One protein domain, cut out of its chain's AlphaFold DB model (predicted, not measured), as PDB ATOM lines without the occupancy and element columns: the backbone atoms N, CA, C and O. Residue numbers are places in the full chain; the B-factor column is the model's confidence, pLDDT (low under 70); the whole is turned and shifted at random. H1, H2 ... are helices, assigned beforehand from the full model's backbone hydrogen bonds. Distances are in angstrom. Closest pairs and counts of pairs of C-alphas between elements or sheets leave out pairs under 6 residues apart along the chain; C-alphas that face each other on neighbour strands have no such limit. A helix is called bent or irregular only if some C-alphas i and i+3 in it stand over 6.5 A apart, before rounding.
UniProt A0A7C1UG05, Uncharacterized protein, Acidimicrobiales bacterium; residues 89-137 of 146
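AT A GLANCE: This is residues 89 to 137 of the 146 residues of an uncharacterized protein of Acidimicrobiales bacterium (UniProt A0A7C1UG05). Picture a long helical hairpin: H1 runs out, the chain turns sharply at residues 112 and 113, and H2 folds back beside it, the two making one flat layer. The turn end sticks out, with residues 110 to 115 standing free. The printed part has 49 residues with two named helices, H1 then H2, and no named strand; its class is all helix. The whole is loose, with a radius of gyration of the C-alphas of 12.1 A, and spans 36 by 19 by 7 A.

IN THESE COORDINATES: Find C-alpha 89 at (-45.268, -12.735, 43.064); from there H1, residues 89 to 111, runs 32.2 A to C-alpha 111 at (-13.200, -11.001, 40.265). Near residue 96 you meet a kink of 33 degrees. Next look at C-alpha 114, at (-12.793, -19.990, 40.476), where H2, residues 114 to 136, begins; it runs 32.1 A to C-alpha 136 and has a kink of 28 degrees near residue 130. H2 is irregular, but only just: C-alphas 131 and 134 are 6.7 A apart.

HOW THE PARTS SIT: H1 and H2 touch, with 14 pairs of C-alphas within 8 A. Look at Ala 108 and Ala 116 for their closest C-alphas, 4.9 A apart. The helices run opposite ways at a shallow tilt of 11 degrees, a helical hairpin joined by a tight link of 2 residues. Along the backbones, 18 of 19 O i to N i+4 pairs in H1 and 17 of 19 in H2 are within hydrogen-bond range.

THE WHOLE: The two C-alphas farthest apart are those of Gly 112 and His 137, at 37.5 A, while those of Ala 89 and His 137 are 14.8 A apart. The printed part has no cut and no long link. Read the B-factor column for the model's confidence: the mean pLDDT of the printed part is 80.4, and residues 89 to 96 and 134 to 137 are under 70.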
ATOM      1  N   ALA A  89     -46.410 -12.174  42.349       49.34
ATOM      2  CA  ALA A  89     -45.268 -12.735  43.064       49.34
ATOM      3  C   ALA A  89     -44.207 -13.182  42.043       49.34
ATOM      4  O   ALA A  89     -43.093 -12.684  42.073       49.34
ATOM      5  N   LEU A  90     -44.549 -13.994  41.040       45.19
ATOM      6  CA  LEU A  90     -43.555 -14.492  40.081       45.19
ATOM      7  C   LEU A  90     -43.027 -13.426  39.089       45.19
ATOM      8  O   LEU A  90     -41.886 -13.540  38.642       45.19
ATOM      9  N   MET A  91     -43.803 -12.388  38.743       51.78
ATOM     10  CA  MET A  91     -43.369 -11.353  37.784       51.78
ATOM     11  C   MET A  91     -42.697 -10.125  38.420       51.78
ATOM     12  O   MET A  91     -41.751  -9.605  37.824       51.78
ATOM     13  N   GLU A  92     -43.087  -9.695  39.627       50.81
ATOM     14  CA  GLU A  92     -42.357  -8.637  40.351       50.81
ATOM     15  C   GLU A  92     -41.106  -9.179  41.043       50.81
ATOM     16  O   GLU A  92     -40.070  -8.514  41.019       50.81
ATOM     17  N   LEU A  93     -41.122 -10.436  41.514       51.12
ATOM     18  CA  LEU A  93     -39.875 -11.136  41.832       51.12
ATOM     19  C   LEU A  93     -39.052 -11.366  40.564       51.12
ATOM     20  O   LEU A  93     -37.833 -11.336  40.636       51.12
ATOM     21  N   GLY A  94     -39.674 -11.540  39.398       54.41
ATOM     22  CA  GLY A  94     -38.981 -11.804  38.138       54.41
ATOM     23  C   GLY A  94     -37.951 -10.738  37.759       54.41
ATOM     24  O   GLY A  94     -36.814 -11.087  37.465       54.41
ATOM     25  N   SER A  95     -38.291  -9.445  37.788       57.59
ATOM     26  CA  SER A  95     -37.348  -8.400  37.341       57.59
ATOM     27  C   SER A  95     -36.232  -8.107  38.353       57.59
ATOM     28  O   SER A  95     -35.065  -8.017  37.959       57.59
ATOM     29  N   GLU A  96     -36.551  -8.034  39.650       66.88
ATOM     30  CA  GLU A  96     -35.544  -7.798  40.692       66.88
ATOM     31  C   GLU A  96     -34.691  -9.043  40.926       66.88
ATOM     32  O   GLU A  96     -33.472  -8.940  41.003       66.88
ATOM     33  N   THR A  97     -35.282 -10.241  40.941       70.19
ATOM     34  CA  THR A  97     -34.512 -11.485  41.091       70.19
ATOM     35  C   THR A  97     -33.622 -11.707  39.870       70.19
ATOM     36  O   THR A  97     -32.464 -12.081  40.038       70.19
ATOM     37  N   VAL A  98     -34.079 -11.413  38.645       76.50
ATOM     38  CA  VAL A  98     -33.206 -11.451  37.453       76.50
ATOM     39  C   VAL A  98     -32.092 -10.406  37.554       76.50
ATOM     40  O   VAL A  98     -30.938 -10.719  37.253       76.50
ATOM     41  N   SER A  99     -32.387  -9.198  38.040       78.25
ATOM     42  CA  SER A  99     -31.372  -8.162  38.278       78.25
ATOM     43  C   SER A  99     -30.370  -8.578  39.363       78.25
ATOM     44  O   SER A  99     -29.166  -8.360  39.221       78.25
ATOM     45  N   GLN A 100     -30.824  -9.240  40.426       84.12
ATOM     46  CA  GLN A 100     -29.992  -9.811  41.483       84.12
ATOM     47  C   GLN A 100     -29.106 -10.942  40.950       84.12
ATOM     48  O   GLN A 100     -27.901 -10.942  41.203       84.12
ATOM     49  N   MET A 101     -29.663 -11.872  40.172       88.06
ATOM     50  CA  MET A 101     -28.904 -12.938  39.510       88.06
ATOM     51  C   MET A 101     -27.826 -12.362  38.591       88.06
ATOM     52  O   MET A 101     -26.683 -12.817  38.615       88.06
ATOM     53  N   HIS A 102     -28.167 -11.323  37.828       86.88
ATOM     54  CA  HIS A 102     -27.215 -10.627  36.975       86.88
ATOM     55  C   HIS A 102     -26.089  -9.969  37.786       86.88
ATOM     56  O   HIS A 102     -24.923 -10.123  37.430       86.88
ATOM     57  N   ARG A 103     -26.400  -9.309  38.913       92.75
ATOM     58  CA  ARG A 103     -25.387  -8.730  39.818       92.75
ATOM     59  C   ARG A 103     -24.439  -9.786  40.394       92.75
ATOM     60  O   ARG A 103     -23.236  -9.543  40.448       92.75
ATOM     61  N   ILE A 104     -24.961 -10.948  40.790       94.88
ATOM     62  CA  ILE A 104     -24.159 -12.070  41.305       94.88
ATOM     63  C   ILE A 104     -23.162 -12.555  40.244       94.88
ATOM     64  O   ILE A 104     -21.978 -12.721  40.537       94.88
ATOM     65  N   LEU A 105     -23.626 -12.736  39.003       92.44
ATOM     66  CA  LEU A 105     -22.774 -13.146  37.885       92.44
ATOM     67  C   LEU A 105     -21.723 -12.085  37.549       92.44
ATOM     68  O   LEU A 105     -20.539 -12.403  37.472       92.44
ATOM     69  N   ALA A 106     -22.135 -10.822  37.425       93.19
ATOM     70  CA  ALA A 106     -21.240  -9.714  37.102       93.19
ATOM     71  C   ALA A 106     -20.130  -9.535  38.151       93.19
ATOM     72  O   ALA A 106     -18.986  -9.254  37.798       93.19
ATOM     73  N   HIS A 107     -20.439  -9.731  39.437       92.25
ATOM     74  CA  HIS A 107     -19.440  -9.678  40.504       92.25
ATOM     75  C   HIS A 107     -18.409 -10.809  40.381       92.25
ATOM     76  O   HIS A 107     -17.208 -10.543  40.389       92.25
ATOM     77  N   ALA A 108     -18.859 -12.051  40.179       96.62
ATOM     78  CA  ALA A 108     -17.955 -13.187  40.004       96.62
ATOM     79  C   ALA A 108     -17.103 -13.084  38.727       96.62
ATOM     80  O   ALA A 108     -15.936 -13.485  38.720       96.62
ATOM     81  N   GLU A 109     -17.660 -12.531  37.648       94.69
ATOM     82  CA  GLU A 109     -16.922 -12.246  36.415       94.69
ATOM     83  C   GLU A 109     -15.856 -11.167  36.618       94.69
ATOM     84  O   GLU A 109     -14.736 -11.329  36.131       94.69
ATOM     85  N   ALA A 110     -16.177 -10.105  37.361       95.94
ATOM     86  CA  ALA A 110     -15.241  -9.027  37.663       95.94
ATOM     87  C   ALA A 110     -14.058  -9.496  38.525       95.94
ATOM     88  O   ALA A 110     -12.933  -9.048  38.307       95.94
ATOM     89  N   GLU A 111     -14.286 -10.406  39.477       97.31
ATOM     90  CA  GLU A 111     -13.200 -11.001  40.265       97.31
ATOM     91  C   GLU A 111     -12.370 -12.011  39.466       97.31
ATOM     92  O   GLU A 111     -11.164 -12.140  39.681       97.31
ATOM     93  N   GLY A 112     -12.997 -12.736  38.536       93.94
ATOM     94  CA  GLY A 112     -12.303 -13.623  37.604       93.94
ATOM     95  C   GLY A 112     -11.665 -14.862  38.245       93.94
ATOM     96  O   GLY A 112     -10.814 -15.493  37.617       93.94
ATOM     97  N   THR A 113     -12.059 -15.226  39.469       96.56
ATOM     98  CA  THR A 113     -11.522 -16.391  40.190       96.56
ATOM     99  C   THR A 113     -12.496 -17.567  40.209       96.56
ATOM    100  O   THR A 113     -13.716 -17.401  40.156       96.56
ATOM    101  N   ASP A 114     -11.965 -18.786  40.331       96.88
ATOM    102  CA  ASP A 114     -12.793 -19.990  40.476       96.88
ATOM    103  C   ASP A 114     -13.560 -20.014  41.805       96.88
ATOM    104  O   ASP A 114     -14.682 -20.515  41.857       96.88
ATOM    105  N   ALA A 115     -12.993 -19.425  42.863       95.00
ATOM    106  CA  ALA A 115     -13.665 -19.284  44.152       95.00
ATOM    107  C   ALA A 115     -14.924 -18.406  44.031       95.00
ATOM    108  O   ALA A 115     -16.012 -18.850  44.397       95.00
ATOM    109  N   ALA A 116     -14.806 -17.227  43.410       91.25
ATOM    110  CA  ALA A 116     -15.928 -16.309  43.199       91.25
ATOM    111  C   ALA A 116     -17.032 -16.925  42.323       91.25
ATOM    112  O   ALA A 116     -18.224 -16.769  42.589       91.25
ATOM    113  N   ARG A 117     -16.651 -17.699  41.298       95.69
ATOM    114  CA  ARG A 117     -17.601 -18.441  40.452       95.69
ATOM    115  C   ARG A 117     -18.365 -19.509  41.232       95.69
ATOM    116  O   ARG A 117     -19.563 -19.684  41.009       95.69
ATOM    117  N   LEU A 118     -17.692 -20.225  42.134       97.56
ATOM    118  CA  LEU A 118     -18.316 -21.266  42.951       97.56
ATOM    119  C   LEU A 118     -19.289 -20.677  43.985       97.56
ATOM    120  O   LEU A 118     -20.366 -21.239  44.219       97.56
ATOM    121  N   GLU A 119     -18.940 -19.528  44.564       93.50
ATOM    122  CA  GLU A 119     -19.823 -18.769  45.453       93.50
ATOM    123  C   GLU A 119     -21.062 -18.260  44.707       93.50
ATOM    124  O   GLU A 119     -22.190 -18.510  45.144       93.50
ATOM    125  N   ALA A 120     -20.876 -17.655  43.530       93.06
ATOM    126  CA  ALA A 120     -21.978 -17.213  42.680       93.06
ATOM    127  C   ALA A 120     -22.909 -18.365  42.281       93.06
ATOM    128  O   ALA A 120     -24.129 -18.239  42.394       93.06
ATOM    129  N   TYR A 121     -22.363 -19.516  41.879       94.69
ATOM    130  CA  TYR A 121     -23.162 -20.702  41.567       94.69
ATOM    131  C   TYR A 121     -24.023 -21.148  42.756       94.69
ATOM    132  O   TYR A 121     -25.208 -21.450  42.595       94.69
ATOM    133  N   SER A 122     -23.446 -21.165  43.957       94.31
ATOM    134  CA  SER A 122     -24.156 -21.574  45.173       94.31
ATOM    135  C   SER A 122     -25.302 -20.614  45.507       94.31
ATOM    136  O   SER A 122     -26.405 -21.063  45.824       94.31
ATOM    137  N   ALA A 123     -25.074 -19.306  45.359       85.38
ATOM    138  CA  ALA A 123     -26.098 -18.282  45.551       85.38
ATOM    139  C   ALA A 123     -27.235 -18.393  44.517       85.38
ATOM    140  O   ALA A 123     -28.412 -18.407  44.887       85.38
ATOM    141  N   LEU A 124     -26.899 -18.554  43.230       91.44
ATOM    142  CA  LEU A 124     -27.882 -18.731  42.153       91.44
ATOM    143  C   LEU A 124     -28.724 -19.991  42.355       91.44
ATOM    144  O   LEU A 124     -29.940 -19.957  42.170       91.44
ATOM    145  N   ARG A 125     -28.105 -21.095  42.784       86.38
ATOM    146  CA  ARG A 125     -28.815 -22.344  43.075       86.38
ATOM    147  C   ARG A 125     -29.876 -22.158  44.162       86.38
ATOM    148  O   ARG A 125     -30.967 -22.707  44.024       86.38
ATOM    149  N   GLY A 126     -29.579 -21.392  45.212       81.31
ATOM    150  CA  GLY A 126     -30.547 -21.074  46.266       81.31
ATOM    151  C   GLY A 126     -31.742 -20.279  45.736       81.31
ATOM    152  O   GLY A 126     -32.886 -20.671  45.963       81.31
ATOM    153  N   LEU A 127     -31.476 -19.222  44.960       78.62
ATOM    154  CA  LEU A 127     -32.518 -18.391  44.344       78.62
ATOM    155  C   LEU A 127     -33.411 -19.198  43.389       78.62
ATOM    156  O   LEU A 127     -34.635 -19.113  43.462       78.62
ATOM    157  N   ILE A 128     -32.814 -20.026  42.526       83.00
ATOM    158  CA  ILE A 128     -33.555 -20.878  41.582       83.00
ATOM    159  C   ILE A 128     -34.392 -21.918  42.328       83.00
ATOM    160  O   ILE A 128     -35.555 -22.117  41.988       83.00
ATOM    161  N   SER A 129     -33.836 -22.556  43.362       79.75
ATOM    162  CA  SER A 129     -34.569 -23.548  44.157       79.75
ATOM    163  C   SER A 129     -35.799 -22.948  44.831       79.75
ATOM    164  O   SER A 129     -36.830 -23.610  44.920       79.75
ATOM    165  N   TRP A 130     -35.699 -21.706  45.299       73.12
ATOM    166  CA  TRP A 130     -36.819 -21.004  45.911       73.12
ATOM    167  C   TRP A 130     -37.919 -20.668  44.897       73.12
ATOM    168  O   TRP A 130     -39.089 -20.890  45.190       73.12
ATOM    169  N   MET A 131     -37.563 -20.226  43.685       76.31
ATOM    170  CA  MET A 131     -38.544 -19.978  42.615       76.31
ATOM    171  C   MET A 131     -39.182 -21.261  42.068       76.31
ATOM    172  O   MET A 131     -40.306 -21.225  41.577       76.31
ATOM    173  N   HIS A 132     -38.469 -22.387  42.123       70.81
ATOM    174  CA  HIS A 132     -38.973 -23.674  41.648       70.81
ATOM    175  C   HIS A 132     -39.986 -24.298  42.618       70.81
ATOM    176  O   HIS A 132     -40.938 -24.939  42.188       70.81
ATOM    177  N   HIS A 133     -39.818 -24.078  43.926       72.81
ATOM    178  CA  HIS A 133     -40.630 -24.722  44.962       72.81
ATOM    179  C   HIS A 133     -42.158 -24.545  44.786       72.81
ATOM    180  O   HIS A 133     -42.875 -25.533  44.904       72.81
ATOM    181  N   PRO A 134     -42.704 -23.356  44.467       60.31
ATOM    182  CA  PRO A 134     -44.144 -23.187  44.255       60.31
ATOM    183  C   PRO A 134     -44.651 -23.797  42.939       60.31
ATOM    184  O   PRO A 134     -45.848 -24.026  42.801       60.31
ATOM    185  N   LEU A 135     -43.765 -24.053  41.967       65.06
ATOM    186  CA  LEU A 135     -44.126 -24.705  40.704       65.06
ATOM    187  C   LEU A 135     -44.346 -26.213  40.890       65.06
ATOM    188  O   LEU A 135     -45.188 -26.790  40.205       65.06
ATOM    189  N   ASP A 136     -43.624 -26.826  41.830       69.38
ATOM    190  CA  ASP A 136     -43.803 -28.233  42.211       69.38
ATOM    191  C   ASP A 136     -44.962 -28.440  43.202       69.38
ATOM    192  O   ASP A 136     -45.473 -29.553  43.321       69.38
ATOM    193  N   HIS A 137     -45.380 -27.370  43.889       62.44
ATOM    194  CA  HIS A 137     -46.385 -27.379  44.954       62.44
ATOM    195  C   HIS A 137     -47.497 -26.342  44.704       62.44
ATOM    196  O   HIS A 137     -47.597 -25.352  45.440       62.44
TER     197      HIS A 137